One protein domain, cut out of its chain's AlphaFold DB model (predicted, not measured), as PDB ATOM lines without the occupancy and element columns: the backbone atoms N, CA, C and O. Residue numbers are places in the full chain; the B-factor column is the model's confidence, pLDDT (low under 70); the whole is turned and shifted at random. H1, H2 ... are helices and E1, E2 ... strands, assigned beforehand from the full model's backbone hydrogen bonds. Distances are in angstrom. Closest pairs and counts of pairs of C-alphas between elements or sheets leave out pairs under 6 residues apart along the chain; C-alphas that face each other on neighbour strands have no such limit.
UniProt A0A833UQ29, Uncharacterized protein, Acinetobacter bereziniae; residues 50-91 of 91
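This is residues 50 to 91 of the 91 residues of an uncharacterized protein of Acinetobacter bereziniae (UniProt A0A833UQ29). A small sheet of three strands has the short helix H1 over one face, and a tail with no named element follows the last strand, of which residues 85 to 90 stick out from the rest. The two long strands E1 and E2 make a hairpin, and the short E3 folds back beside the final part of E2. The printed part has 42 residues, with one named helix and three named strands in the order H1, E1, E2, E3, and under half of the residues are in these elements. The sheet's order is E1, E2, E3, antiparallel throughout, and the class is mixed, helices and strands. The whole is compact, with a radius of gyration of the C-alphas of 10.2 A and spans of 25 by 23 by 15 A.

Start at H1, residues 52 to 56, which is on the sheet at a height over the sheet of 7.7 A and lies over E1, residues 62 to 67. Look at Ser 53 and Thr 64, whose C-alphas are the closest of H1 and E1, 5.4 A apart. In H1 the one O i to N i+4 pair is within hydrogen-bond range. Next comes E2, residues 70 to 75, antiparallel to E1 at 164 degrees; N 65 and O 72 are within hydrogen-bond range at 2.8 A. E3, residues 78 to 80, forms a second hairpin with E2, antiparallel at 135 degrees, and N 80 and O 73 are within hydrogen-bond range at 2.8 A. E1, E2 and E3 are a meander, each strand the antiparallel neighbour of the one before.

Find C-alpha 52 at (-41.095, 11.857, -31.981), where H1 begins. E1 starts at C-alpha 62, (-51.263, 17.162, -30.036), and is 16.1 A long from first to last C-alpha; E2 is 15.9 A long. E3 ends at C-alpha 80, (-44.655, 19.279, -23.198).

The C-alphas farthest apart are those of Met 68 and Arg 89, 26.4 A. The printed part has no cut, and the links H1 to E1, E1 to E2 and E2 to E3 are tight. Residues 85 to 90 stand free, and Ala 91 is the chain's last residue. The mean pLDDT of the printed part is 80.3, and residues 66 to 70 and 89 to 91 are under 70.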
ATOM      1  N   ASN A  50     -37.831   8.891 -37.557       76.38
ATOM      2  CA  ASN A  50     -37.141   8.649 -36.285       76.38
ATOM      3  C   ASN A  50     -37.474   9.695 -35.212       76.38
ATOM      4  O   ASN A  50     -37.202   9.457 -34.036       76.38
ATOM      5  N   ASP A  51     -38.097  10.805 -35.603       80.75
ATOM      6  CA  ASP A  51     -38.404  11.917 -34.707       80.75
ATOM      7  C   ASP A  51     -39.775  11.726 -34.050       80.75
ATOM      8  O   ASP A  51     -40.747  11.307 -34.693       80.75
ATOM      9  N   LEU A  52     -39.866  12.038 -32.754       80.94
ATOM     10  CA  LEU A  52     -41.095  11.857 -31.981       80.94
ATOM     11  C   LEU A  52     -42.177  12.834 -32.456       80.94
ATOM     12  O   LEU A  52     -43.343  12.452 -32.552       80.94
ATOM     13  N   SER A  53     -41.798  14.058 -32.826       80.62
ATOM     14  CA  SER A  53     -42.707  15.045 -33.426       80.62
ATOM     15  C   SER A  53     -43.389  14.529 -34.697       80.62
ATOM     16  O   SER A  53     -44.584  14.744 -34.880       80.62
ATOM     17  N   VAL A  54     -42.672  13.790 -35.544       82.06
ATOM     18  CA  VAL A  54     -43.228  13.207 -36.774       82.06
ATOM     19  C   VAL A  54     -44.198  12.072 -36.449       82.06
ATOM     20  O   VAL A  54     -45.261  11.974 -37.059       82.06
ATOM     21  N   MET A  55     -43.871  11.235 -35.460       83.44
ATOM     22  CA  MET A  55     -44.738  10.123 -35.046       83.44
ATOM     23  C   MET A  55     -46.037  10.589 -34.377       83.44
ATOM     24  O   MET A  55     -47.056   9.911 -34.483       83.44
ATOM     25  N   LEU A  56     -46.011  11.725 -33.677       84.56
ATOM     26  CA  LEU A  56     -47.180  12.283 -32.990       84.56
ATOM     27  C   LEU A  56     -48.058  13.155 -33.897       84.56
ATOM     28  O   LEU A  56     -49.184  13.502 -33.520       84.56
ATOM     29  N   GLN A  57     -47.575  13.500 -35.091       83.06
ATOM     30  CA  GLN A  57     -48.293  14.349 -36.030       83.06
ATOM     31  C   GLN A  57     -49.629  13.713 -36.452       83.06
ATOM     32  O   GLN A  57     -49.694  12.559 -36.867       83.06
ATOM     33  N   GLY A  58     -50.714  14.488 -36.359       82.94
ATOM     34  CA  GLY A  58     -52.070  14.024 -36.676       82.94
ATOM     35  C   GLY A  58     -52.826  13.401 -35.497       82.94
ATOM     36  O   GLY A  58     -54.008  13.089 -35.643       82.94
ATOM     37  N   THR A  59     -52.196  13.280 -34.324       85.38
ATOM     38  CA  THR A  59     -52.884  12.864 -33.093       85.38
ATOM     39  C   THR A  59     -53.759  14.010 -32.562       85.38
ATOM     40  O   THR A  59     -53.261  15.125 -32.384       85.38
ATOM     41  N   PRO A  60     -55.057  13.785 -32.288       88.00
ATOM     42  CA  PRO A  60     -55.939  14.820 -31.757       88.00
ATOM     43  C   PRO A  60     -55.419  15.442 -30.457       88.00
ATOM     44  O   PRO A  60     -55.002  14.750 -29.534       88.00
ATOM     45  N   GLY A  61     -55.470  16.771 -30.361       86.00
ATOM     46  CA  GLY A  61     -55.007  17.484 -29.166       86.00
ATOM     47  C   GLY A  61     -53.486  17.507 -28.987       86.00
ATOM     48  O   GLY A  61     -53.030  18.003 -27.957       86.00
ATOM     49  N   VAL A  62     -52.719  17.029 -29.972       88.75
ATOM     50  CA  VAL A  62     -51.263  17.162 -30.036       88.75
ATOM     51  C   VAL A  62     -50.904  18.075 -31.203       88.75
ATOM     52  O   VAL A  62     -51.340  17.858 -32.334       88.75
ATOM     53  N   SER A  63     -50.101  19.101 -30.946       88.19
ATOM     54  CA  SER A  63     -49.487  19.906 -32.002       88.19
ATOM     55  C   SER A  63     -47.978  19.804 -31.912       88.19
ATOM     56  O   SER A  63     -47.401  19.947 -30.838       88.19
ATOM     57  N   THR A  64     -47.348  19.565 -33.051       85.94
ATOM     58  CA  THR A  64     -45.914  19.326 -33.153       85.94
ATOM     59  C   THR A  64     -45.286  20.405 -34.022       85.94
ATOM     60  O   THR A  64     -45.744  20.644 -35.141       85.94
ATOM     61  N   SER A  65     -44.231  21.043 -33.535       80.00
ATOM     62  CA  SER A  65     -43.331  21.870 -34.329       80.00
ATOM     63  C   SER A  65     -41.990  21.160 -34.425       80.00
ATOM     64  O   SER A  65     -41.354  20.889 -33.406       80.00
ATOM     65  N   TYR A  66     -41.567  20.865 -35.647       69.06
ATOM     66  CA  TYR A  66     -40.247  20.315 -35.901       69.06
ATOM     67  C   TYR A  66     -39.244  21.460 -36.074       69.06
ATOM     68  O   TYR A  66     -39.409  22.295 -36.966       69.06
ATOM     69  N   ASP A  67     -38.215  21.489 -35.231       68.50
ATOM     70  CA  ASP A  67     -36.993  22.260 -35.451       68.50
ATOM     71  C   ASP A  67     -35.808  21.289 -35.371       68.50
ATOM     72  O   ASP A  67     -35.799  20.361 -34.567       68.50
ATOM     73  N   MET A  68     -34.762  21.518 -36.162       64.00
ATOM     74  CA  MET A  68     -33.555  20.677 -36.195       64.00
ATOM     75  C   MET A  68     -32.812  20.615 -34.845       64.00
ATOM     76  O   MET A  68     -31.827  19.893 -34.708       64.00
ATOM     77  N   ARG A  69     -33.241  21.409 -33.860       69.62
ATOM     78  CA  ARG A  69     -32.667  21.504 -32.514       69.62
ATOM     79  C   ARG A  69     -33.469  20.743 -31.455       69.62
ATOM     80  O   ARG A  69     -32.980  20.622 -30.333       69.62
ATOM     81  N   GLY A  70     -34.665  20.256 -31.780       68.00
ATOM     82  CA  GLY A  70     -35.507  19.507 -30.855       68.00
ATOM     83  C   GLY A  70     -36.971  19.437 -31.284       68.00
ATOM     84  O   GLY A  70     -37.449  20.229 -32.093       68.00
ATOM     85  N   ASP A  71     -37.690  18.491 -30.684       72.19
ATOM     86  CA  ASP A  71     -39.119  18.314 -30.912       72.19
ATOM     87  C   ASP A  71     -39.919  19.269 -30.021       72.19
ATOM     88  O   ASP A  71     -39.964  19.113 -28.801       72.19
ATOM     89  N   GLY A  72     -40.580  20.253 -30.630       83.75
ATOM     90  CA  GLY A  72     -41.584  21.056 -29.942       83.75
ATOM     91  C   GLY A  72     -42.910  20.309 -29.944       83.75
ATOM     92  O   GLY A  72     -43.567  20.220 -30.979       83.75
ATOM     93  N   ILE A  73     -43.314  19.754 -28.807       86.75
ATOM     94  CA  ILE A  73     -44.594  19.053 -28.663       86.75
ATOM     95  C   ILE A  73     -45.474  19.886 -27.743       86.75
ATOM     96  O   ILE A  73     -45.040  20.309 -26.676       86.75
ATOM     97  N   MET A  74     -46.721  20.124 -28.139       89.00
ATOM     98  CA  MET A  74     -47.721  20.718 -27.262       89.00
ATOM     99  C   MET A  74     -48.911  19.781 -27.116       89.00
ATOM    100  O   MET A  74     -49.470  19.297 -28.103       89.00
ATOM    101  N   LEU A  75     -49.323  19.570 -25.873       88.44
ATOM    102  CA  LEU A  75     -50.484  18.780 -25.496       88.44
ATOM    103  C   LEU A  75     -51.584  19.747 -25.063       88.44
ATOM    104  O   LEU A  75     -51.456  20.459 -24.068       88.44
ATOM    105  N   ARG A  76     -52.670  19.812 -25.840       88.69
ATOM    106  CA  ARG A  76     -53.814  20.717 -25.612       88.69
ATOM    107  C   ARG A  76     -53.401  22.190 -25.435       88.69
ATOM    108  O   ARG A  76     -54.005  22.910 -24.646       88.69
ATOM    109  N   GLY A  77     -52.378  22.626 -26.175       87.25
ATOM    110  CA  GLY A  77     -51.861  24.001 -26.152       87.25
ATOM    111  C   GLY A  77     -50.818  24.294 -25.068       87.25
ATOM    112  O   GLY A  77     -50.303  25.408 -25.028       87.25
ATOM    113  N   PHE A  78     -50.475  23.321 -24.222       88.19
ATOM    114  CA  PHE A  78     -49.388  23.436 -23.246       88.19
ATOM    115  C   PHE A  78     -48.131  22.765 -23.791       88.19
ATOM    116  O   PHE A  78     -48.217  21.658 -24.321       88.19
ATOM    117  N   SER A  79     -46.976  23.428 -23.680       86.75
ATOM    118  CA  SER A  79     -45.694  22.833 -24.072       86.75
ATOM    119  C   SER A  79     -45.428  21.601 -23.214       86.75
ATOM    120  O   SER A  79     -45.458  21.711 -21.994       86.75
ATOM    121  N   ALA A  80     -45.174  20.466 -23.856       84.25
ATOM    122  CA  ALA A  80     -44.655  19.279 -23.198       84.25
ATOM    123  C   ALA A  80     -43.130  19.374 -23.193       84.25
ATOM    124  O   ALA A  80     -42.520  19.576 -24.248       84.25
ATOM    125  N   ASP A  81     -42.523  19.268 -22.019       81.94
ATOM    126  CA  ASP A  81     -41.072  19.298 -21.871       81.94
ATOM    127  C   ASP A  81     -40.511  17.920 -21.484       81.94
ATOM    128  O   ASP A  81     -41.210  16.905 -21.477       81.94
ATOM    129  N   SER A  82     -39.208  17.858 -21.207       72.50
ATOM    130  CA  SER A  82     -38.542  16.617 -20.803       72.50
ATOM    131  C   SER A  82     -39.134  15.982 -19.538       72.50
ATOM    132  O   SER A  82     -39.041  14.770 -19.393       72.50
ATOM    133  N   GLY A  83     -39.762  16.753 -18.645       79.69
ATOM    134  CA  GLY A  83     -40.441  16.237 -17.452       79.69
ATOM    135  C   GLY A  83     -41.790  15.570 -17.738       79.69
ATOM    136  O   GLY A  83     -42.293  14.817 -16.899       79.69
ATOM    137  N   ASP A  84     -42.357  15.803 -18.924       84.12
ATOM    138  CA  ASP A  84     -43.611  15.196 -19.380       84.12
ATOM    139  C   ASP A  84     -43.387  13.934 -20.231       84.12
ATOM    140  O   ASP A  84     -44.318  13.158 -20.469       84.12
ATOM    141  N   ILE A  85     -42.152  13.703 -20.692       85.06
ATOM    142  CA  ILE A  85     -41.794  12.572 -21.551       85.06
ATOM    143  C   ILE A  85     -41.207  11.451 -20.697       85.06
ATOM    144  O   ILE A  85     -40.037  11.461 -20.337       85.06
ATOM    145  N   TYR A  86     -42.011  10.418 -20.455       84.19
ATOM    146  CA  TYR A  86     -41.574   9.248 -19.702       84.19
ATOM    147  C   TYR A  86     -41.110   8.136 -20.645       84.19
ATOM    148  O   TYR A  86     -41.875   7.649 -21.484       84.19
ATOM    149  N   ARG A  87     -39.868   7.679 -20.473       82.12
ATOM    150  CA  ARG A  87     -39.311   6.490 -21.134       82.12
ATOM    151  C   ARG A  87     -39.284   5.352 -20.125       82.12
ATOM    152  O   ARG A  87     -38.730   5.496 -19.044       82.12
ATOM    153  N   ASP A  88     -39.960   4.249 -20.434       79.19
ATOM    154  CA  ASP A  88     -40.060   3.086 -19.540       79.19
ATOM    155  C   ASP A  88     -40.501   3.435 -18.102       79.19
ATOM    156  O   ASP A  88     -40.086   2.810 -17.129       79.19
ATOM    157  N   ARG A  89     -41.393   4.432 -17.969       67.75
ATOM    158  CA  ARG A  89     -41.902   4.997 -16.697       67.75
ATOM    159  C   ARG A  89     -40.900   5.838 -15.890       67.75
ATOM    160  O   ARG A  89     -41.240   6.230 -14.773       67.75
ATOM    161  N   CYS A  90     -39.730   6.158 -16.437       63.75
ATOM    162  CA  CYS A  90     -38.797   7.134 -15.875       63.75
ATOM    163  C   CYS A  90     -38.873   8.448 -16.661       63.75
ATOM    164  O   CYS A  90     -38.961   8.413 -17.889       63.75
ATOM    165  N   ALA A  91     -38.884   9.572 -15.941       60.66
ATOM    166  CA  ALA A  91     -38.624  10.893 -16.515       60.66
ATOM    167  C   ALA A  91     -37.118  11.067 -16.753       60.66
ATOM    168  O   ALA A  91     -36.343  10.445 -15.983       60.66
TER     169      ALA A  91